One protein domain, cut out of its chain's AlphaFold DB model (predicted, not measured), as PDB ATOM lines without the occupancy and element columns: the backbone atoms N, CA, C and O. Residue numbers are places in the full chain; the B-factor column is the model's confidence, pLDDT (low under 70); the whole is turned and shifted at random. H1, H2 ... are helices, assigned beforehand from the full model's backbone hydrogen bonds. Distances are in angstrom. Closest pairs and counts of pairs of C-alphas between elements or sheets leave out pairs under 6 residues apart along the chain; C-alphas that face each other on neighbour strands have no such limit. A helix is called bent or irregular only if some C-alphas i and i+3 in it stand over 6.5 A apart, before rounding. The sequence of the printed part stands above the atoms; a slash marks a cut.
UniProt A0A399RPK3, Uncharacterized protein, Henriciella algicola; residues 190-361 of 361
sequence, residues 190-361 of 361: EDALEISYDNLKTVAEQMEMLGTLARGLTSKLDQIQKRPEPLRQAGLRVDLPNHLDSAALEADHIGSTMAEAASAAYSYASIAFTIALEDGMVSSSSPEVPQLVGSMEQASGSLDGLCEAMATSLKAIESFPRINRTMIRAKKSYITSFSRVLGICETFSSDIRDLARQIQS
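Overview. This is residues 190 to 361 of the 361 residues of an uncharacterized protein of Henriciella algicola (UniProt A0A399RPK3). Four long helices lie side by side in a rod-shaped bundle, each running against the one before it, up and down along the rod. H2, the longest, has H1 and H4 packed on it, and H3 packs on H1 and H4, closing a ring of four helices in the order H1, H2, H4, H3. The printed part has 172 residues with four named helices, in the order H1, H2, H3, H4, and no named strand; the class is all helix. The whole is loose, with a radius of gyration of the C-alphas of 20.1 A, and spans 71 by 22 by 21 A.

Along the chain. H2 takes residues 231 to 278 and is 66.8 A long, with a kink of 32 degrees near residue 238; it is irregular, but only just, with C-alphas 237 and 240 6.7 A apart. H1, residues 190 to 225, is 53.1 A long and begins at C-alpha 190 (102.131, 80.687, 137.978). H3, residues 288 to 318, measures 44.4 A. H4, residues 325 to 360, measures 52.9 A and ends at C-alpha 360 (111.528, 96.143, 143.366).

Arrangement. H2 and H1 form a helical hairpin and touch at a shallow tilt of 16 degrees, opposite ways; their closest C-alphas, of Ser 196 and Ala 265, are 4.2 A apart. H2 touches H4 at a shallow tilt of 20 degrees, the same way, closest at the C-alphas of Ala 248 and Tyr 334, 4.6 A. H3 and H4 form the other helical hairpin, with the C-alphas of Ser 300 and Ser 349 closest at 4.9 A. H1 touches H3, the same way, closest at the C-alphas of Ala 214 and Met 310, 5.7 A. H2 and H3 are close but not clearly touching, and H1 and H4 are near each other. Every O i to N i+4 pair is within hydrogen-bond range in H3 and H4, against 31 of 32 in H1 and 42 of 44 in H2.

Size, cuts and confidence. The C-alphas farthest apart, of Pro 230 and Gly 280, are 71.5 A apart. The printed part has no cut; the link from H1 to H2 is tight, and those from H2 to H3 and H3 to H4 are short. Mean pLDDT of the printed part is 78.3, with 35 residues under 70, among them 269 to 289 and 354 to 361.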
ATOM      1  N   GLU A 190     102.650  80.423 139.326       73.75
ATOM      2  CA  GLU A 190     102.131  80.687 137.978       73.75
ATOM      3  C   GLU A 190     100.618  80.953 137.992       73.75
ATOM      4  O   GLU A 190     100.173  81.923 137.381       73.75
ATOM      5  N   ASP A 191      99.849  80.177 138.762       77.50
ATOM      6  CA  ASP A 191      98.396  80.345 138.891       77.50
ATOM      7  C   ASP A 191      98.046  81.684 139.562       77.50
ATOM      8  O   ASP A 191      97.175  82.424 139.101       77.50
ATOM      9  N   ALA A 192      98.771  82.042 140.631       70.69
ATOM     10  CA  ALA A 192      98.619  83.326 141.311       70.69
ATOM     11  C   ALA A 192      98.891  84.502 140.359       70.69
ATOM     12  O   ALA A 192      98.153  85.490 140.336       70.69
ATOM     13  N   LEU A 193      99.942  84.396 139.542       72.81
ATOM     14  CA  LEU A 193     100.249  85.409 138.541       72.81
ATOM     15  C   LEU A 193      99.162  85.509 137.476       72.81
ATOM     16  O   LEU A 193      98.721  86.618 137.182       72.81
ATOM     17  N   GLU A 194      98.733  84.387 136.900       79.81
ATOM     18  CA  GLU A 194      97.716  84.364 135.846       79.81
ATOM     19  C   GLU A 194      96.412  85.012 136.321       79.81
ATOM     20  O   GLU A 194      95.906  85.935 135.677       79.81
ATOM     21  N   ILE A 195      95.937  84.639 137.514       77.94
ATOM     22  CA  ILE A 195      94.730  85.228 138.104       77.94
ATOM     23  C   ILE A 195      94.920  86.731 138.350       77.94
ATOM     24  O   ILE A 195      94.010  87.526 138.094       77.94
ATOM     25  N   SER A 196      96.100  87.157 138.814       77.31
ATOM     26  CA  SER A 196      96.393  88.582 138.968       77.31
ATOM     27  C   SER A 196      96.339  89.325 137.631       77.31
ATOM     28  O   SER A 196      95.792  90.429 137.571       77.31
ATOM     29  N   TYR A 197      96.905  88.759 136.566       78.94
ATOM     30  CA  TYR A 197      96.911  89.373 135.240       78.94
ATOM     31  C   TYR A 197      95.505  89.507 134.657       78.94
ATOM     32  O   TYR A 197      95.160  90.575 134.145       78.94
ATOM     33  N   ASP A 198      94.681  88.468 134.767       81.25
ATOM     34  CA  ASP A 198      93.301  88.488 134.275       81.25
ATOM     35  C   ASP A 198      92.452  89.539 134.994       81.25
ATOM     36  O   ASP A 198      91.665  90.270 134.378       81.25
ATOM     37  N   ASN A 199      92.667  89.691 136.298       81.25
ATOM     38  CA  ASN A 199      92.016  90.733 137.074       81.25
ATOM     39  C   ASN A 199      92.527  92.135 136.701       81.25
ATOM     40  O   ASN A 199      91.714  93.030 136.477       81.25
ATOM     41  N   LEU A 200      93.838  92.339 136.520       80.38
ATOM     42  CA  LEU A 200      94.383  93.617 136.029       80.38
ATOM     43  C   LEU A 200      93.832  93.990 134.648       80.38
ATOM     44  O   LEU A 200      93.534  95.158 134.387       80.38
ATOM     45  N   LYS A 201      93.659  93.003 133.768       83.44
ATOM     46  CA  LYS A 201      93.030  93.195 132.462       83.44
ATOM     47  C   LYS A 201      91.571  93.622 132.607       83.44
ATOM     48  O   LYS A 201      91.164  94.590 131.967       83.44
ATOM     49  N   THR A 202      90.813  92.961 133.478       81.94
ATOM     50  CA  THR A 202      89.424  93.339 133.782       81.94
ATOM     51  C   THR A 202      89.356  94.783 134.274       81.94
ATOM     52  O   THR A 202      88.543  95.567 133.786       81.94
ATOM     53  N   VAL A 203      90.254  95.176 135.180       82.75
ATOM     54  CA  VAL A 203      90.353  96.553 135.676       82.75
ATOM     55  C   VAL A 203      90.652  97.532 134.532       82.75
ATOM     56  O   VAL A 203      89.984  98.560 134.428       82.75
ATOM     57  N   ALA A 204      91.580  97.214 133.625       82.75
ATOM     58  CA  ALA A 204      91.871  98.053 132.459       82.75
ATOM     59  C   ALA A 204      90.657  98.218 131.518       82.75
ATOM     60  O   ALA A 204      90.376  99.329 131.064       82.75
ATOM     61  N   GLU A 205      89.897  97.147 131.269       83.19
ATOM     62  CA  GLU A 205      88.663  97.188 130.469       83.19
ATOM     63  C   GLU A 205      87.585  98.061 131.137       83.19
ATOM     64  O   GLU A 205      86.968  98.914 130.489       83.19
ATOM     65  N   GLN A 206      87.389  97.910 132.454       84.88
ATOM     66  CA  GLN A 206      86.458  98.741 133.225       84.88
ATOM     67  C   GLN A 206      86.868 100.224 133.216       84.88
ATOM     68  O   GLN A 206      86.021 101.107 133.040       84.88
ATOM     69  N   MET A 207      88.165 100.518 133.340       82.50
ATOM     70  CA  MET A 207      88.685 101.884 133.246       82.50
ATOM     71  C   MET A 207      88.409 102.522 131.888       82.50
ATOM     72  O   MET A 207      88.039 103.699 131.820       82.50
ATOM     73  N   GLU A 208      88.582 101.769 130.800       83.94
ATOM     74  CA  GLU A 208      88.292 102.271 129.462       83.94
ATOM     75  C   GLU A 208      86.817 102.679 129.352       83.94
ATOM     76  O   GLU A 208      86.518 103.802 128.920       83.94
ATOM     77  N   MET A 209      85.905 101.828 129.834       82.81
ATOM     78  CA  MET A 209      84.469 102.116 129.862       82.81
ATOM     79  C   MET A 209      84.142 103.358 130.702       82.81
ATOM     80  O   MET A 209      83.474 104.268 130.201       82.81
ATOM     81  N   LEU A 210      84.685 103.491 131.916       85.19
ATOM     82  CA  LEU A 210      84.522 104.704 132.736       85.19
ATOM     83  C   LEU A 210      85.040 105.960 132.030       85.19
ATOM     84  O   LEU A 210      84.386 107.008 132.044       85.19
ATOM     85  N   GLY A 211      86.179 105.851 131.347       83.38
ATOM     86  CA  GLY A 211      86.730 106.935 130.546       83.38
ATOM     87  C   GLY A 211      85.781 107.356 129.422       83.38
ATOM     88  O   GLY A 211      85.619 108.554 129.160       83.38
ATOM     89  N   THR A 212      85.116 106.399 128.763       85.50
ATOM     90  CA  THR A 212      84.100 106.715 127.746       85.50
ATOM     91  C   THR A 212      82.877 107.407 128.338       85.50
ATOM     92  O   THR A 212      82.410 108.380 127.743       85.50
ATOM     93  N   LEU A 213      82.412 107.005 129.527       84.38
ATOM     94  CA  LEU A 213      81.300 107.662 130.219       84.38
ATOM     95  C   LEU A 213      81.644 109.102 130.611       84.38
ATOM     96  O   LEU A 213      80.865 110.023 130.341       84.38
ATOM     97  N   ALA A 214      82.833 109.322 131.179       83.88
ATOM     98  CA  ALA A 214      83.310 110.653 131.548       83.88
ATOM     99  C   ALA A 214      83.389 111.587 130.325       83.88
ATOM    100  O   ALA A 214      82.909 112.724 130.369       83.88
ATOM    101  N   ARG A 215      83.925 111.102 129.194       83.50
ATOM    102  CA  ARG A 215      83.985 111.864 127.928       83.50
ATOM    103  C   ARG A 215      82.613 112.041 127.270       83.50
ATOM    104  O   ARG A 215      82.362 113.071 126.635       83.50
ATOM    105  N   GLY A 216      81.724 111.060 127.423       83.94
ATOM    106  CA  GLY A 216      80.367 111.053 126.876       83.94
ATOM    107  C   GLY A 216      79.549 112.249 127.349       83.94
ATOM    108  O   GLY A 216      78.865 112.884 126.543       83.94
ATOM    109  N   LEU A 217      79.722 112.643 128.612       83.19
ATOM    110  CA  LEU A 217      79.082 113.828 129.162       83.19
ATOM    111  C   LEU A 217      79.468 115.110 128.408       83.19
ATOM    112  O   LEU A 217      78.595 115.884 128.002       83.19
ATOM    113  N   THR A 218      80.768 115.338 128.209       79.38
ATOM    114  CA  THR A 218      81.278 116.524 127.504       79.38
ATOM    115  C   THR A 218      80.726 116.585 126.081       79.38
ATOM    116  O   THR A 218      80.242 117.629 125.642       79.38
ATOM    117  N   SER A 219      80.705 115.444 125.385       85.81
ATOM    118  CA  SER A 219      80.108 115.318 124.049       85.81
ATOM    119  C   SER A 219      78.606 115.624 124.056       85.81
ATOM    120  O   SER A 219      78.113 116.380 123.215       85.81
ATOM    121  N   LYS A 220      77.858 115.098 125.034       87.12
ATOM    122  CA  LYS A 220      76.415 115.339 125.154       87.12
ATOM    123  C   LYS A 220      76.103 116.815 125.398       87.12
ATOM    124  O   LYS A 220      75.162 117.345 124.804       87.12
ATOM    125  N   LEU A 221      76.889 117.480 126.242       86.06
ATOM    126  CA  LEU A 221      76.764 118.912 126.508       86.06
ATOM    127  C   LEU A 221      76.988 119.744 125.242       86.06
ATOM    128  O   LEU A 221      76.147 120.585 124.921       86.06
ATOM    129  N   ASP A 222      78.054 119.471 124.490       88.12
ATOM    130  CA  ASP A 222      78.355 120.151 123.224       88.12
ATOM    131  C   ASP A 222      77.239 119.946 122.179       88.12
ATOM    132  O   ASP A 222      76.756 120.901 121.561       88.12
ATOM    133  N   GLN A 223      76.723 118.717 122.051       90.50
ATOM    134  CA  GLN A 223      75.585 118.416 121.176       90.50
ATOM    135  C   GLN A 223      74.331 119.212 121.545       90.50
ATOM    136  O   GLN A 223      73.618 119.676 120.656       90.50
ATOM    137  N   ILE A 224      74.029 119.361 122.840       90.25
ATOM    138  CA  ILE A 224      72.871 120.139 123.290       90.25
ATOM    139  C   ILE A 224      73.095 121.632 123.020       90.25
ATOM    140  O   ILE A 224      72.174 122.296 122.545       90.25
ATOM    141  N   GLN A 225      74.301 122.155 123.267       87.94
ATOM    142  CA  GLN A 225      74.632 123.568 123.046       87.94
ATOM    143  C   GLN A 225      74.491 124.002 121.583       87.94
ATOM    144  O   GLN A 225      74.066 125.129 121.328       87.94
ATOM    145  N   LYS A 226      74.785 123.105 120.635       92.88
ATOM    146  CA  LYS A 226      74.660 123.342 119.187       92.88
ATOM    147  C   LYS A 226      73.214 123.391 118.674       92.88
ATOM    148  O   LYS A 226      72.991 123.784 117.531       92.88
ATOM    149  N   ARG A 227      72.219 122.992 119.476       92.62
ATOM    150  CA  ARG A 227      70.806 123.008 119.059       92.62
ATOM    151  C   ARG A 227      70.249 124.441 119.040       92.62
ATOM    152  O   ARG A 227      70.570 125.227 119.931       92.62
ATOM    153  N   PRO A 228      69.366 124.788 118.088       93.50
ATOM    154  CA  PRO A 228      68.633 126.051 118.132       93.50
ATOM    155  C   PRO A 228      67.606 126.060 119.275       93.50
ATOM    156  O   PRO A 228      67.165 125.010 119.756       93.50
ATOM    157  N   GLU A 229      67.181 127.247 119.711       92.00
ATOM    158  CA  GLU A 229      66.020 127.361 120.604       92.00
ATOM    159  C   GLU A 229      64.724 127.014 119.850       92.00
ATOM    160  O   GLU A 229      64.605 127.386 118.680       92.00
ATOM    161  N   PRO A 230      63.748 126.309 120.465       90.56
ATOM    162  CA  PRO A 230      63.641 125.906 121.882       90.56
ATOM    163  C   PRO A 230      64.247 124.525 122.227       90.56
ATOM    164  O   PRO A 230      64.174 124.068 123.371       90.56
ATOM    165  N   LEU A 231      64.831 123.820 121.250       89.69
ATOM    166  CA  LEU A 231      65.328 122.444 121.414       89.69
ATOM    167  C   LEU A 231      66.522 122.350 122.370       89.69
ATOM    168  O   LEU A 231      66.688 121.336 123.052       89.69
ATOM    169  N   ARG A 232      67.339 123.404 122.449       90.00
ATOM    170  CA  ARG A 232      68.424 123.511 123.432       90.00
ATOM    171  C   ARG A 232      67.892 123.509 124.864       90.00
ATOM    172  O   ARG A 232      68.366 122.725 125.683       90.00
ATOM    173  N   GLN A 233      66.876 124.322 125.164       87.44
ATOM    174  CA  GLN A 233      66.238 124.325 126.484       87.44
ATOM    175  C   GLN A 233      65.595 122.982 126.832       87.44
ATOM    176  O   GLN A 233      65.710 122.536 127.974       87.44
ATOM    177  N   ALA A 234      64.953 122.321 125.865       87.88
ATOM    178  CA  ALA A 234      64.402 120.983 126.065       87.88
ATOM    179  C   ALA A 234      65.506 119.955 126.374       87.88
ATOM    180  O   ALA A 234      65.403 119.224 127.358       87.88
ATOM    181  N   GLY A 235      66.604 119.969 125.609       87.44
ATOM    182  CA  GLY A 235      67.750 119.082 125.827       87.44
ATOM    183  C   GLY A 235      68.401 119.273 127.198       87.44
ATOM    184  O   GLY A 235      68.694 118.301 127.887       87.44
ATOM    185  N   LEU A 236      68.550 120.517 127.656       88.50
ATOM    186  CA  LEU A 236      69.067 120.804 128.998       88.50
ATOM    187  C   LEU A 236      68.120 120.363 130.120       88.50
ATOM    188  O   LEU A 236      68.576 120.071 131.217       88.50
ATOM    189  N   ARG A 237      66.806 120.347 129.883       87.00
ATOM    190  CA  ARG A 237      65.802 120.021 130.908       87.00
ATOM    191  C   ARG A 237      65.462 118.537 130.998       87.00
ATOM    192  O   ARG A 237      64.959 118.137 132.048       87.00
ATOM    193  N   VAL A 238      65.686 117.778 129.923       85.06
ATOM    194  CA  VAL A 238      65.248 116.380 129.782       85.06
ATOM    195  C   VAL A 238      66.407 115.469 129.374       85.06
ATOM    196  O   VAL A 238      66.750 114.562 130.124       85.06
ATOM    197  N   ASP A 239      67.056 115.730 128.236       87.38
ATOM    198  CA  ASP A 239      68.089 114.833 127.696       87.38
ATOM    199  C   ASP A 239      69.330 114.747 128.590       87.38
ATOM    200  O   ASP A 239      69.890 113.665 128.762       87.38
ATOM    201  N   LEU A 240      69.783 115.883 129.131       89.69
ATOM    202  CA  LEU A 240      70.974 115.938 129.975       89.69
ATOM    203  C   LEU A 240      70.755 115.236 131.327       89.69
ATOM    204  O   LEU A 240      71.569 114.376 131.643       89.69
ATOM    205  N   PRO A 241      69.674 115.501 132.094       88.69
ATOM    206  CA  PRO A 241      69.377 114.725 133.300       88.69
ATOM    207  C   PRO A 241      69.296 113.215 133.051       88.69
ATOM    208  O   PRO A 241      69.912 112.458 133.787       88.69
ATOM    209  N   ASN A 242      68.627 112.777 131.977       81.50
ATOM    210  CA  ASN A 242      68.533 111.350 131.651       81.50
ATOM    211  C   ASN A 242      69.906 110.732 131.351       81.50
ATOM    212  O   ASN A 242      70.176 109.599 131.736       81.50
ATOM    213  N   HIS A 243      70.782 111.473 130.667       86.94
ATOM    214  CA  HIS A 243      72.145 111.021 130.411       86.94
ATOM    215  C   HIS A 243      72.973 110.940 131.700       86.94
ATOM    216  O   HIS A 243      73.712 109.980 131.871       86.94
ATOM    217  N   LEU A 244      72.821 111.909 132.610       86.56
ATOM    218  CA  LEU A 244      73.485 111.900 133.915       86.56
ATOM    219  C   LEU A 244      73.040 110.721 134.781       86.56
ATOM    220  O   LEU A 244      73.895 110.057 135.353       86.56
ATOM    221  N   ASP A 245      71.737 110.442 134.850       81.25
ATOM    222  CA  ASP A 245      71.205 109.300 135.605       81.25
ATOM    223  C   ASP A 245      71.684 107.965 135.011       81.25
ATOM    224  O   ASP A 245      72.112 107.080 135.749       81.25
ATOM    225  N   SER A 246      71.677 107.831 133.678       77.38
ATOM    226  CA  SER A 246      72.197 106.636 132.996       77.38
ATOM    227  C   SER A 246      73.690 106.441 133.254       77.38
ATOM    228  O   SER A 246      74.110 105.340 133.589       77.38
ATOM    229  N   ALA A 247      74.483 107.507 133.131       82.12
ATOM    230  CA  ALA A 247      75.919 107.451 133.371       82.12
ATOM    231  C   ALA A 247      76.244 107.171 134.844       82.12
ATOM    232  O   ALA A 247      77.224 106.492 135.116       82.12
ATOM    233  N   ALA A 248      75.436 107.670 135.786       75.81
ATOM    234  CA  ALA A 248      75.598 107.388 137.210       75.81
ATOM    235  C   ALA A 248      75.383 105.898 137.515       75.81
ATOM    236  O   ALA A 248      76.235 105.280 138.145       75.81
ATOM    237  N   LEU A 249      74.292 105.314 137.005       74.50
ATOM    238  CA  LEU A 249      73.986 103.890 137.175       74.50
ATOM    239  C   LEU A 249      75.087 102.998 136.580       74.50
ATOM    240  O   LEU A 249      75.500 102.017 137.195       74.50
ATOM    241  N   GLU A 250      75.555 103.340 135.382       77.94
ATOM    242  CA  GLU A 250      76.588 102.577 134.685       77.94
ATOM    243  C   GLU A 250      77.951 102.716 135.374       77.94
ATOM    244  O   GLU A 250      78.633 101.716 135.582       77.94
ATOM    245  N   ALA A 251      78.306 103.921 135.832       78.12
ATOM    246  CA  ALA A 251      79.510 104.144 136.629       78.12
ATOM    247  C   ALA A 251      79.476 103.372 137.954       78.12
ATOM    248  O   ALA A 251      80.501 102.840 138.364       78.12
ATOM    249  N   ASP A 252      78.315 103.265 138.605       73.94
ATOM    250  CA  ASP A 252      78.174 102.494 139.841       73.94
ATOM    251  C   ASP A 252      78.401 100.995 139.626       73.94
ATOM    252  O   ASP A 252      79.062 100.361 140.449       73.94
ATOM    253  N   HIS A 253      77.888 100.438 138.526       73.25
ATOM    254  CA  HIS A 253      78.120  99.037 138.183       73.25
ATOM    255  C   HIS A 253      79.584  98.783 137.816       73.25
ATOM    256  O   HIS A 253      80.204  97.884 138.379       73.25
ATOM    257  N   ILE A 254      80.152  99.614 136.933       73.56
ATOM    258  CA  ILE A 254      81.553  99.491 136.517       73.56
ATOM    259  C   ILE A 254      82.491  99.654 137.718       73.56
ATOM    260  O   ILE A 254      83.442  98.893 137.863       73.56
ATOM    261  N   GLY A 255      82.206 100.612 138.603       72.00
ATOM    262  CA  GLY A 255      82.978 100.844 139.819       72.00
ATOM    263  C   GLY A 255      83.034  99.628 140.741       72.00
ATOM    264  O   GLY A 255      84.105  99.331 141.260       72.00
ATOM    265  N   SER A 256      81.916  98.909 140.907       71.69
ATOM    266  CA  SER A 256      81.864  97.672 141.707       71.69
ATOM    267  C   SER A 256      82.744  96.584 141.097       71.69
ATOM    268  O   SER A 256      83.661  96.096 141.750       71.69
ATOM    269  N   THR A 257      82.528  96.274 139.816       70.75
ATOM    270  CA  THR A 257      83.288  95.242 139.095       70.75
ATOM    271  C   THR A 257      84.785  95.555 139.080       70.75
ATOM    272  O   THR A 257      85.622  94.672 139.245       70.75
ATOM    273  N   MET A 258      85.138  96.830 138.898       78.38
ATOM    274  CA  MET A 258      86.525  97.280 138.907       78.38
ATOM    275  C   MET A 258      87.159  97.150 140.292       78.38
ATOM    276  O   MET A 258      88.304  96.728 140.372       78.38
ATOM    277  N   ALA A 259      86.443  97.490 141.368       71.31
ATOM    278  CA  ALA A 259      86.946  97.352 142.734       71.31
ATOM    279  C   ALA A 259      87.196  95.882 143.109       71.31
ATOM    280  O   ALA A 259      88.230  95.561 143.692       71.31
ATOM    281  N   GLU A 260      86.281  94.989 142.729       66.81
ATOM    282  CA  GLU A 260      86.419  93.543 142.940       66.81
ATOM    283  C   GLU A 260      87.656  92.995 142.222       66.81
ATOM    284  O   GLU A 260      88.523  92.380 142.848       66.81
ATOM    285  N   ALA A 261      87.784  93.291 140.926       71.06
ATOM    286  CA  ALA A 261      88.931  92.862 140.138       71.06
ATOM    287  C   ALA A 261      90.242  93.488 140.649       71.06
ATOM    288  O   ALA A 261      91.265  92.816 140.731       71.06
ATOM    289  N   ALA A 262      90.227  94.753 141.069       73.06
ATOM    290  CA  ALA A 262      91.380  95.430 141.656       73.06
ATOM    291  C   ALA A 262      91.871  94.743 142.942       73.06
ATOM    292  O   ALA A 262      93.061  94.453 143.082       73.06
ATOM    293  N   SER A 263      90.949  94.429 143.855       68.88
ATOM    294  CA  SER A 263      91.261  93.736 145.108       68.88
ATOM    295  C   SER A 263      91.806  92.329 144.860       68.88
ATOM    296  O   SER A 263      92.753  91.904 145.529       68.88
ATOM    297  N   ALA A 264      91.225  91.603 143.902       69.88
ATOM    298  CA  ALA A 264      91.703  90.283 143.512       69.88
ATOM    299  C   ALA A 264      93.115  90.373 142.915       69.88
ATOM    300  O   ALA A 264      94.021  89.699 143.398       69.88
ATOM    301  N   ALA A 265      93.335  91.271 141.949       73.06
ATOM    302  CA  ALA A 265      94.645  91.504 141.342       73.06
ATOM    303  C   ALA A 265      95.733  91.762 142.393       73.06
ATOM    304  O   ALA A 265      96.765  91.099 142.391       73.06
ATOM    305  N   TYR A 266      95.481  92.679 143.329       69.81
ATOM    306  CA  TYR A 266      96.424  92.979 144.405       69.81
ATOM    307  C   TYR A 266      96.725  91.749 145.272       69.81
ATOM    308  O   TYR A 266      97.888  91.433 145.535       69.81
ATOM    309  N   SER A 267      95.679  91.034 145.692       68.44
ATOM    310  CA  SER A 267      95.811  89.873 146.575       68.44
ATOM    311  C   SER A 267      96.645  88.775 145.918       68.44
ATOM    312  O   SER A 267      97.619  88.307 146.507       68.44
ATOM    313  N   TYR A 268      96.320  88.412 144.677       71.69
ATOM    314  CA  TYR A 268      97.025  87.359 143.951       71.69
ATOM    315  C   TYR A 268      98.456  87.759 143.561       71.69
ATOM    316  O   TYR A 268      99.360  86.929 143.665       71.69
ATOM    317  N   ALA A 269      98.715  89.032 143.240       68.25
ATOM    318  CA  ALA A 269     100.078  89.535 143.056       68.25
ATOM    319  C   ALA A 269     100.917  89.426 144.343       68.25
ATOM    320  O   ALA A 269     102.074  89.002 144.302       68.25
ATOM    321  N   SER A 270     100.336  89.759 145.501       66.81
ATOM    322  CA  SER A 270     101.013  89.631 146.796       66.81
ATOM    323  C   SER A 270     101.303  88.171 147.162       66.81
ATOM    324  O   SER A 270     102.353  87.884 147.744       66.81
ATOM    325  N   ILE A 271     100.401  87.242 146.824       67.75
ATOM    326  CA  ILE A 271     100.626  85.797 146.989       67.75
ATOM    327  C   ILE A 271     101.778  85.346 146.097       67.75
ATOM    328  O   ILE A 271     102.728  84.754 146.603       67.75
ATOM    329  N   ALA A 272     101.730  85.667 144.800       67.69
ATOM    330  CA  ALA A 272     102.774  85.304 143.846       67.69
ATOM    331  C   ALA A 272     104.150  85.794 144.321       67.69
ATOM    332  O   ALA A 272     105.123  85.042 144.324       67.69
ATOM    333  N   PHE A 273     104.226  87.033 144.810       66.19
ATOM    334  CA  PHE A 273     105.456  87.577 145.376       66.19
ATOM    335  C   PHE A 273     105.915  86.830 146.637       66.19
ATOM    336  O   PHE A 273     107.105  86.556 146.799       66.19
ATOM    337  N   THR A 274     104.982  86.456 147.515       64.19
ATOM    338  CA  THR A 274     105.291  85.688 148.729       64.19
ATOM    339  C   THR A 274     105.839  84.302 148.391       64.19
ATOM    340  O   THR A 274     106.862  83.913 148.951       64.19
ATOM    341  N   ILE A 275     105.224  83.594 147.439       64.50
ATOM    342  CA  ILE A 275     105.704  82.292 146.953       64.50
ATOM    343  C   ILE A 275     107.101  82.446 146.334       64.50
ATOM    344  O   ILE A 275     108.020  81.714 146.692       64.50
ATOM    345  N   ALA A 276     107.308  83.460 145.488       62.75
ATOM    346  CA  ALA A 276     108.607  83.727 144.871       62.75
ATOM    347  C   ALA A 276     109.722  83.991 145.903       62.75
ATOM    348  O   ALA A 276     110.866  83.573 145.704       62.75
ATOM    349  N   LEU A 277     109.405  84.669 147.012       60.94
ATOM    350  CA  LEU A 277     110.326  84.864 148.135       60.94
ATOM    351  C   LEU A 277     110.643  83.552 148.862       60.94
ATOM    352  O   LEU A 277     111.799  83.324 149.224       60.94
ATOM    353  N   GLU A 278     109.640  82.704 149.089       61.72
ATOM    354  CA  GLU A 278     109.803  81.409 149.760       61.72
ATOM    355  C   GLU A 278     110.633  80.423 148.934       61.72
ATOM    356  O   GLU A 278     111.507  79.752 149.488       61.72
ATOM    357  N   ASP A 279     110.446  80.425 147.615       65.56
ATOM    358  CA  ASP A 279     111.167  79.566 146.673       65.56
ATOM    359  C   ASP A 279     112.551  80.117 146.284       65.56
ATOM    360  O   ASP A 279     113.290  79.504 145.509       65.56
ATOM    361  N   GLY A 280     112.946  81.275 146.831       58.16
ATOM    362  CA  GLY A 280     114.248  81.891 146.565       58.16
ATOM    363  C   GLY A 280     114.407  82.392 145.127       58.16
ATOM    364  O   GLY A 280     115.531  82.529 144.642       58.16
ATOM    365  N   MET A 281     113.299  82.694 144.446       60.66
ATOM    366  CA  MET A 281     113.264  83.184 143.062       60.66
ATOM    367  C   MET A 281     113.636  84.675 142.945       60.66
ATOM    368  O   MET A 281     113.701  85.232 141.846       60.66
ATOM    369  N   VAL A 282     113.920  85.341 144.069       51.47
ATOM    370  CA  VAL A 282     114.165  86.788 144.128       51.47
ATOM    371  C   VAL A 282     115.623  87.115 143.821       51.47
ATOM    372  O   VAL A 282     116.469  87.351 144.680       51.47
ATOM    373  N   SER A 283     115.907  87.054 142.526       47.72
ATOM    374  CA  SER A 283     116.696  87.994 141.726       47.72
ATOM    375  C   SER A 283     117.137  87.246 140.464       47.72
ATOM    376  O   SER A 283     117.855  86.253 140.522       47.72
ATOM    377  N   SER A 284     116.710  87.718 139.291       46.28
ATOM    378  CA  SER A 284     117.191  87.312 137.953       46.28
ATOM    379  C   SER A 284     116.803  85.944 137.355       46.28
ATOM    380  O   SER A 284     117.220  85.679 136.229       46.28
ATOM    381  N   SER A 285     115.992  85.099 138.005       46.53
ATOM    382  CA  SER A 285     115.653  83.756 137.472       46.53
ATOM    383  C   SER A 285     114.249  83.594 136.857       46.53
ATOM    384  O   SER A 285     114.062  82.654 136.091       46.53
ATOM    385  N   SER A 286     113.307  84.518 137.091       56.75
ATOM    386  CA  SER A 286     111.952  84.515 136.501       56.75
ATOM    387  C   SER A 286     111.675  85.849 135.780       56.75
ATOM    388  O   SER A 286     111.775  86.912 136.400       56.75
ATOM    389  N   PRO A 287     111.373  85.846 134.466       68.06
ATOM    390  CA  PRO A 287     110.990  87.052 133.733       68.06
ATOM    391  C   PRO A 287     109.567  87.535 134.069       68.06
ATOM    392  O   PRO A 287     109.231  88.672 133.736       68.06
ATOM    393  N   GLU A 288     108.745  86.714 134.731       68.88
ATOM    394  CA  GLU A 288     107.334  87.022 134.978       68.88
ATOM    395  C   GLU A 288     107.124  88.108 136.050       68.88
ATOM    396  O   GLU A 288     106.220  88.934 135.908       68.88
ATOM    397  N   VAL A 289     107.978  88.174 137.086       67.06
ATOM    398  CA  VAL A 289     107.858  89.183 138.163       67.06
ATOM    399  C   VAL A 289     108.090  90.614 137.646       67.06
ATOM    400  O   VAL A 289     107.229  91.468 137.868       67.06
ATOM    401  N   PRO A 290     109.174  90.922 136.899       72.06
ATOM    402  CA  PRO A 290     109.338  92.245 136.287       72.06
ATOM    403  C   PRO A 290     108.218  92.607 135.304       72.06
ATOM    404  O   PRO A 290     107.857  93.778 135.187       72.06
ATOM    405  N   GLN A 291     107.657  91.620 134.598       75.75
ATOM    406  CA  GLN A 291     106.538  91.838 133.682       75.75
ATOM    407  C   GLN A 291     105.248  92.209 134.431       75.75
ATOM    408  O   GLN A 291     104.496  93.072 133.960       75.75
ATOM    409  N   LEU A 292     105.023  91.621 135.613       71.06
ATOM    410  CA  LEU A 292     103.871  91.938 136.459       71.06
ATOM    411  C   LEU A 292     103.995  93.365 136.977       71.06
ATOM    412  O   LEU A 292     103.074  94.159 136.804       71.06
ATOM    413  N   VAL A 293     105.169  93.715 137.508       73.81
ATOM    414  CA  VAL A 293     105.485  95.074 137.962       73.81
ATOM    415  C   VAL A 293     105.288  96.091 136.835       73.81
ATOM    416  O   VAL A 293     104.627  97.104 137.039       73.81
ATOM    417  N   GLY A 294     105.773  95.805 135.624       79.94
ATOM    418  CA  GLY A 294     105.562  96.686 134.471       79.94
ATOM    419  C   GLY A 294     104.084  96.848 134.090       79.94
ATOM    420  O   GLY A 294     103.641  97.950 133.765       79.94
ATOM    421  N   SER A 295     103.295  95.773 134.169       77.75
ATOM    422  CA  SER A 295     101.851  95.808 133.882       77.75
ATOM    423  C   SER A 295     101.073  96.582 134.951       77.75
ATOM    424  O   SER A 295     100.159  97.342 134.635       77.75
ATOM    425  N   MET A 296     101.482  96.443 136.210       74.25
ATOM    426  CA  MET A 296     100.982  97.204 137.350       74.25
ATOM    427  C   MET A 296     101.286  98.703 137.205       74.25
ATOM    428  O   MET A 296     100.381  99.532 137.307       74.25
ATOM    429  N   GLU A 297     102.525  99.074 136.877       80.88
ATOM    430  CA  GLU A 297     102.905 100.469 136.614       80.88
ATOM    431  C   GLU A 297     102.101 101.072 135.449       80.88
ATOM    432  O   GLU A 297     101.624 102.207 135.538       80.88
ATOM    433  N   GLN A 298     101.877 100.303 134.377       81.50
ATOM    434  CA  GLN A 298     101.047 100.730 133.249       81.50
ATOM    435  C   GLN A 298      99.573 100.929 133.647       81.50
ATOM    436  O   GLN A 298      98.944 101.907 133.218       81.50
ATOM    437  N   ALA A 299      99.018 100.030 134.464       76.19
ATOM    438  CA  ALA A 299      97.663 100.158 134.994       76.19
ATOM    439  C   ALA A 299      97.528 101.401 135.891       76.19
ATOM    440  O   ALA A 299      96.586 102.172 135.715       76.19
ATOM    441  N   SER A 300      98.506 101.665 136.768       79.38
ATOM    442  CA  SER A 300      98.545 102.884 137.593       79.38
ATOM    443  C   SER A 300      98.602 104.160 136.747       79.38
ATOM    444  O   SER A 300      97.802 105.070 136.957       79.38
ATOM    445  N   GLY A 301      99.461 104.217 135.724       82.19
ATOM    446  CA  GLY A 301      99.506 105.379 134.829       82.19
ATOM    447  C   GLY A 301      98.187 105.616 134.079       82.19
ATOM    448  O   GLY A 301      97.798 106.759 133.836       82.19
ATOM    449  N   SER A 302      97.465 104.543 133.744       80.56
ATOM    450  CA  SER A 302      96.146 104.631 133.103       80.56
ATOM    451  C   SER A 302      95.056 105.104 134.077       80.56
ATOM    452  O   SER A 302      94.204 105.908 133.682       80.56
ATOM    453  N   LEU A 303      95.113 104.675 135.346       81.69
ATOM    454  CA  LEU A 303      94.236 105.160 136.421       81.69
ATOM    455  C   LEU A 303      94.372 106.661 136.618       81.69
ATOM    456  O   LEU A 303      93.362 107.350 136.721       81.69
ATOM    457  N   ASP A 304      95.595 107.184 136.608       83.69
ATOM    458  CA  ASP A 304      95.836 108.612 136.816       83.69
ATOM    459  C   ASP A 304      95.160 109.459 135.728       83.69
ATOM    460  O   ASP A 304      94.457 110.430 136.022       83.69
ATOM    461  N   GLY A 305      95.278 109.036 134.463       84.12
ATOM    462  CA  GLY A 305      94.581 109.681 133.348       84.12
ATOM    463  C   GLY A 305      93.052 109.602 133.465       84.12
ATOM    464  O   GLY A 305      92.346 110.549 133.099       84.12
ATOM    465  N   LEU A 306      92.518 108.497 133.995       84.06
ATOM    466  CA  LEU A 306      91.085 108.357 134.261       84.06
ATOM    467  C   LEU A 306      90.628 109.278 135.400       84.06
ATOM    468  O   LEU A 306      89.611 109.961 135.249       84.06
ATOM    469  N   CYS A 307      91.384 109.343 136.497       85.88
ATOM    470  CA  CYS A 307      91.117 110.227 137.627       85.88
ATOM    471  C   CYS A 307      91.031 111.688 137.172       85.88
ATOM    472  O   CYS A 307      90.072 112.388 137.505       85.88
ATOM    473  N   GLU A 308      91.961 112.140 136.327       87.12
ATOM    474  CA  GLU A 308      91.919 113.486 135.747       87.12
ATOM    475  C   GLU A 308      90.667 113.723 134.888       87.12
ATOM    476  O   GLU A 308      90.012 114.773 134.992       87.12
ATOM    477  N   ALA A 309      90.294 112.749 134.050       85.38
ATOM    478  CA  ALA A 309      89.109 112.839 133.201       85.38
ATOM    479  C   ALA A 309      87.813 112.914 134.029       85.38
ATOM    480  O   ALA A 309      86.935 113.734 133.736       85.38
ATOM    481  N   MET A 310      87.705 112.107 135.084       86.75
ATOM    482  CA  MET A 310      86.567 112.101 136.005       86.75
ATOM    483  C   MET A 310      86.505 113.372 136.855       86.75
ATOM    484  O   MET A 310      85.443 113.983 136.974       86.75
ATOM    485  N   ALA A 311      87.634 113.844 137.384       88.75
ATOM    486  CA  ALA A 311      87.697 115.109 138.112       88.75
ATOM    487  C   ALA A 311      87.260 116.290 137.227       88.75
ATOM    488  O   ALA A 311      86.574 117.213 137.680       88.75
ATOM    489  N   THR A 312      87.614 116.252 135.942       88.12
ATOM    490  CA  THR A 312      87.172 117.243 134.955       88.12
ATOM    491  C   THR A 312      85.663 117.160 134.704       88.12
ATOM    492  O   THR A 312      84.994 118.199 134.674       88.12
ATOM    493  N   SER A 313      85.104 115.953 134.565       85.88
ATOM    494  CA  SER A 313      83.661 115.765 134.352       85.88
ATOM    495  C   SER A 313      82.837 116.219 135.565       85.88
ATOM    496  O   SER A 313      81.836 116.923 135.404       85.88
ATOM    497  N   LEU A 314      83.304 115.914 136.781       89.62
ATOM    498  CA  LEU A 314      82.697 116.345 138.040       89.62
ATOM    499  C   LEU A 314      82.632 117.872 138.132       89.62
ATOM    500  O   LEU A 314      81.544 118.426 138.304       89.62
ATOM    501  N   LYS A 315      83.752 118.570 137.900       89.38
ATOM    502  CA  LYS A 315      83.799 120.047 137.891       89.38
ATOM    503  C   LYS A 315      82.841 120.660 136.860       89.38
ATOM    504  O   LYS A 315      82.184 121.676 137.129       89.38
ATOM    505  N   ALA A 316      82.728 120.045 135.680       86.69
ATOM    506  CA  ALA A 316      81.801 120.492 134.641       86.69
ATOM    507  C   ALA A 316      80.333 120.383 135.092       86.69
ATOM    508  O   ALA A 316      79.537 121.289 134.836       86.69
ATOM    509  N   ILE A 317      79.969 119.319 135.814       87.75
ATOM    510  CA  ILE A 317      78.622 119.172 136.374       87.75
ATOM    511  C   ILE A 317      78.396 120.083 137.561       87.75
ATOM    512  O   ILE A 317      77.356 120.737 137.616       87.75
ATOM    513  N   GLU A 318      79.327 120.191 138.498       87.25
ATOM    514  CA  GLU A 318      79.179 121.044 139.678       87.25
ATOM    515  C   GLU A 318      78.843 122.487 139.300       87.25
ATOM    516  O   GLU A 318      77.840 123.028 139.780       87.25
ATOM    517  N   SER A 319      79.587 123.046 138.342       86.06
ATOM    518  CA  SER A 319      79.388 124.401 137.815       86.06
ATOM    519  C   SER A 319      78.074 124.598 137.040       86.06
ATOM    520  O   SER A 319      77.663 125.735 136.791       86.06
ATOM    521  N   PHE A 320      77.361 123.522 136.692       84.25
ATOM    522  CA  PHE A 320      76.142 123.604 135.890       84.25
ATOM    523  C   PHE A 320      74.951 124.232 136.657       84.25
ATOM    524  O   PHE A 320      74.711 123.886 137.818       84.25
ATOM    525  N   PRO A 321      74.121 125.099 136.047       80.12
ATOM    526  CA  PRO A 321      73.008 125.751 136.747       80.12
ATOM    527  C   PRO A 321      71.935 124.788 137.280       80.12
ATOM    528  O   PRO A 321      71.655 123.733 136.705       80.12
ATOM    529  N   ARG A 322      71.251 125.187 138.360       81.88
ATOM    530  CA  ARG A 322      70.078 124.472 138.897       81.88
ATOM    531  C   ARG A 322      68.829 124.841 138.089       81.88
ATOM    532  O   ARG A 322      68.211 125.867 138.347       81.88
ATOM    533  N   ILE A 323      68.476 124.017 137.101       82.19
ATOM    534  CA  ILE A 323      67.398 124.326 136.139       82.19
ATOM    535  C   ILE A 323      66.014 123.866 136.627       82.19
ATOM    536  O   ILE A 323      65.059 124.639 136.617       82.19
ATOM    537  N   ASN A 324      65.874 122.598 137.018       86.31
ATOM    538  CA  ASN A 324      64.625 122.005 137.503       86.31
ATOM    539  C   ASN A 324      64.925 120.900 138.536       86.31
ATOM    540  O   ASN A 324      66.085 120.550 138.763       86.31
ATOM    541  N   ARG A 325      63.887 120.340 139.176       86.38
ATOM    542  CA  ARG A 325      64.060 119.275 140.184       86.38
ATOM    543  C   ARG A 325      64.733 118.020 139.615       86.38
ATOM    544  O   ARG A 325      65.584 117.457 140.294       86.38
ATOM    545  N   THR A 326      64.391 117.619 138.389       85.94
ATOM    546  CA  THR A 326      64.975 116.445 137.716       85.94
ATOM    547  C   THR A 326      66.481 116.603 137.524       85.94
ATOM    548  O   THR A 326      67.241 115.744 137.946       85.94
ATOM    549  N   MET A 327      66.924 117.750 137.006       89.00
ATOM    550  CA  MET A 327      68.336 118.095 136.864       89.00
ATOM    551  C   MET A 327      69.057 118.091 138.209       89.00
ATOM    552  O   MET A 327      70.135 117.531 138.318       89.00
ATOM    553  N   ILE A 328      68.477 118.694 139.253       86.81
ATOM    554  CA  ILE A 328      69.116 118.725 140.579       86.81
ATOM    555  C   ILE A 328      69.335 117.302 141.113       86.81
ATOM    556  O   ILE A 328      70.409 117.020 141.644       86.81
ATOM    557  N   ARG A 329      68.345 116.411 140.957       88.44
ATOM    558  CA  ARG A 329      68.475 114.997 141.334       88.44
ATOM    559  C   ARG A 329      69.564 114.305 140.511       88.44
ATOM    560  O   ARG A 329      70.450 113.711 141.112       88.44
ATOM    561  N   ALA A 330      69.529 114.441 139.187       85.75
ATOM    562  CA  ALA A 330      70.468 113.763 138.299       85.75
ATOM    563  C   ALA A 330      71.914 114.234 138.494       85.75
ATOM    564  O   ALA A 330      72.834 113.426 138.564       85.75
ATOM    565  N   LYS A 331      72.119 115.542 138.709       91.19
ATOM    566  CA  LYS A 331      73.414 116.097 139.122       91.19
ATOM    567  C   LYS A 331      73.922 115.449 140.405       91.19
ATOM    568  O   LYS A 331      75.091 115.098 140.476       91.19
ATOM    569  N   LYS A 332      73.059 115.332 141.422       87.75
ATOM    570  CA  LYS A 332      73.436 114.720 142.699       87.75
ATOM    571  C   LYS A 332      73.821 113.255 142.501       87.75
ATOM    572  O   LYS A 332      74.861 112.866 143.008       87.75
ATOM    573  N   SER A 333      73.025 112.493 141.747       80.94
ATOM    574  CA  SER A 333      73.312 111.085 141.445       80.94
ATOM    575  C   SER A 333      74.663 110.934 140.752       80.94
ATOM    576  O   SER A 333      75.524 110.227 141.250       80.94
ATOM    577  N   TYR A 334      74.885 111.687 139.672       88.31
ATOM    578  CA  TYR A 334      76.140 111.664 138.924       88.31
ATOM    579  C   TYR A 334      77.348 112.016 139.792       88.31
ATOM    580  O   TYR A 334      78.330 111.287 139.781       88.31
ATOM    581  N   ILE A 335      77.272 113.111 140.563       86.88
ATOM    582  CA  ILE A 335      78.369 113.526 141.447       86.88
ATOM    583  C   ILE A 335      78.662 112.432 142.474       86.88
ATOM    584  O   ILE A 335      79.814 112.058 142.639       86.88
ATOM    585  N   THR A 336      77.639 111.882 143.132       81.12
ATOM    586  CA  THR A 336      77.829 110.824 144.131       81.12
ATOM    587  C   THR A 336      78.490 109.582 143.529       81.12
ATOM    588  O   THR A 336      79.494 109.125 144.071       81.12
ATOM    589  N   SER A 337      77.984 109.076 142.403       79.25
ATOM    590  CA  SER A 337      78.517 107.878 141.747       79.25
ATOM    591  C   SER A 337      79.948 108.093 141.238       79.25
ATOM    592  O   SER A 337      80.847 107.322 141.565       79.25
ATOM    593  N   PHE A 338      80.211 109.187 140.513       85.62
ATOM    594  CA  PHE A 338      81.545 109.459 139.962       85.62
ATOM    595  C   PHE A 338      82.576 109.811 141.039       85.62
ATOM    596  O   PHE A 338      83.724 109.402 140.910       85.62
ATOM    597  N   SER A 339      82.208 110.524 142.109       83.00
ATOM    598  CA  SER A 339      83.129 110.771 143.230       83.00
ATOM    599  C   SER A 339      83.490 109.484 143.966       83.00
ATOM    600  O   SER A 339      84.638 109.323 144.366       83.00
ATOM    601  N   ARG A 340      82.540 108.552 144.114       80.12
ATOM    602  CA  ARG A 340      82.808 107.236 144.706       80.12
ATOM    603  C   ARG A 340      83.805 106.443 143.865       80.12
ATOM    604  O   ARG A 340      84.798 105.962 144.396       80.12
ATOM    605  N   VAL A 341      83.567 106.352 142.558       77.50
ATOM    606  CA  VAL A 341      84.468 105.644 141.636       77.50
ATOM    607  C   VAL A 341      85.845 106.307 141.565       77.50
ATOM    608  O   VAL A 341      86.849 105.610 141.513       77.50
ATOM    609  N   LEU A 342      85.910 107.641 141.626       83.50
ATOM    610  CA  LEU A 342      87.178 108.369 141.668       83.50
ATOM    611  C   LEU A 342      88.010 107.971 142.895       83.50
ATOM    612  O   LEU A 342      89.192 107.686 142.742       83.50
ATOM    613  N   GLY A 343      87.386 107.877 144.075       79.00
ATOM    614  CA  GLY A 343      88.067 107.409 145.285       79.00
ATOM    615  C   GLY A 343      88.623 105.988 145.137       79.00
ATOM    616  O   GLY A 343      89.769 105.748 145.493       79.00
ATOM    617  N   ILE A 344      87.859 105.074 144.527       74.62
ATOM    618  CA  ILE A 344      88.318 103.701 144.238       74.62
ATOM    619  C   ILE A 344      89.564 103.720 143.342       74.62
ATOM    620  O   ILE A 344      90.547 103.040 143.635       74.62
ATOM    621  N   CYS A 345      89.543 104.510 142.264       76.38
ATOM    622  CA  CYS A 345      90.683 104.639 141.358       76.38
ATOM    623  C   CYS A 345      91.927 105.204 142.059       76.38
ATOM    624  O   CYS A 345      93.034 104.726 141.814       76.38
ATOM    625  N   GLU A 346      91.756 106.220 142.910       80.31
ATOM    626  CA  GLU A 346      92.850 106.853 143.654       80.31
ATOM    627  C   GLU A 346      93.494 105.878 144.647       80.31
ATOM    628  O   GLU A 346      94.721 105.747 144.652       80.31
ATOM    629  N   THR A 347      92.683 105.152 145.424       75.75
ATOM    630  CA  THR A 347      93.160 104.121 146.356       75.75
ATOM    631  C   THR A 347      93.910 103.021 145.612       75.75
ATOM    632  O   THR A 347      95.080 102.780 145.893       75.75
ATOM    633  N   PHE A 348      93.303 102.436 144.577       74.88
ATOM    634  CA  PHE A 348      93.930 101.343 143.834       74.88
ATOM    635  C   PHE A 348      95.217 101.767 143.108       74.88
ATOM    636  O   PHE A 348      96.194 101.019 143.080       74.88
ATOM    637  N   SER A 349      95.258 102.988 142.556       77.06
ATOM    638  CA  SER A 349      96.480 103.538 141.950       77.06
ATOM    639  C   SER A 349      97.604 103.685 142.981       77.06
ATOM    640  O   SER A 349      98.770 103.466 142.650       77.06
ATOM    641  N   SER A 350      97.279 104.026 144.233       75.31
ATOM    642  CA  SER A 350      98.256 104.052 145.326       75.31
ATOM    643  C   SER A 350      98.746 102.647 145.675       75.31
ATOM    644  O   SER A 350      99.952 102.404 145.638       75.31
ATOM    645  N   ASP A 351      97.823 101.715 145.917       69.44
ATOM    646  CA  ASP A 351      98.128 100.350 146.360       69.44
ATOM    647  C   ASP A 351      99.006  99.601 145.352       69.44
ATOM    648  O   ASP A 351      99.987  98.951 145.721       69.44
ATOM    649  N   ILE A 352      98.705  99.747 144.056       71.88
ATOM    650  CA  ILE A 352      99.523  99.188 142.979       71.88
ATOM    651  C   ILE A 352     100.953  99.733 143.027       71.88
ATOM    652  O   ILE A 352     101.904  98.959 142.900       71.88
ATOM    653  N   ARG A 353     101.131 101.052 143.173       73.94
ATOM    654  CA  ARG A 353     102.475 101.653 143.190       73.94
ATOM    655  C   ARG A 353     103.278 101.191 144.392       73.94
ATOM    656  O   ARG A 353     104.480 100.974 144.260       73.94
ATOM    657  N   ASP A 354     102.638 101.059 145.544       68.50
ATOM    658  CA  ASP A 354     103.321 100.628 146.757       68.50
ATOM    659  C   ASP A 354     103.723  99.154 146.673       68.50
ATOM    660  O   ASP A 354     104.873  98.828 146.971       68.50
ATOM    661  N   LEU A 355     102.857  98.285 146.141       64.62
ATOM    662  CA  LEU A 355     103.206  96.887 145.875       64.62
ATOM    663  C   LEU A 355     104.315  96.765 144.815       64.62
ATOM    664  O   LEU A 355     105.279  96.030 145.017       64.62
ATOM    665  N   ALA A 356     104.257  97.537 143.726       68.31
ATOM    666  CA  ALA A 356     105.310  97.563 142.708       68.31
ATOM    667  C   ALA A 356     106.679  97.973 143.288       68.31
ATOM    668  O   ALA A 356     107.694  97.352 142.968       68.31
ATOM    669  N   ARG A 357     106.715  98.967 144.189       69.69
ATOM    670  CA  ARG A 357     107.944  99.376 144.895       69.69
ATOM    671  C   ARG A 357     108.473  98.288 145.824       69.69
ATOM    672  O   ARG A 357     109.679  98.081 145.854       69.69
ATOM    673  N   GLN A 358     107.592  97.610 146.561       62.75
ATOM    674  CA  GLN A 358     107.967  96.508 147.456       62.75
ATOM    675  C   GLN A 358     108.558  95.320 146.693       62.75
ATOM    676  O   GLN A 358     109.489  94.688 147.174       62.75
ATOM    677  N   ILE A 359     108.048  95.035 145.491       61.47
ATOM    678  CA  ILE A 359     108.587  93.971 144.634       61.47
ATOM    679  C   ILE A 359     109.977  94.345 144.082       61.47
ATOM    680  O   ILE A 359     110.802  93.467 143.827       61.47
ATOM    681  N   GLN A 360     110.246  95.639 143.875       64.12
ATOM    682  CA  GLN A 360     111.528  96.143 143.366       64.12
ATOM    683  C   GLN A 360     112.618  96.298 144.447       64.12
ATOM    684  O   GLN A 360     113.797  96.364 144.086       64.12
ATOM    685  N   SER A 361     112.244  96.409 145.728       60.31
ATOM    686  CA  SER A 361     113.152  96.575 146.879       60.31
ATOM    687  C   SER A 361     113.653  95.248 147.428       60.31
ATOM    688  O   SER A 361     114.866  95.167 147.730       60.31
TER     689      SER A 361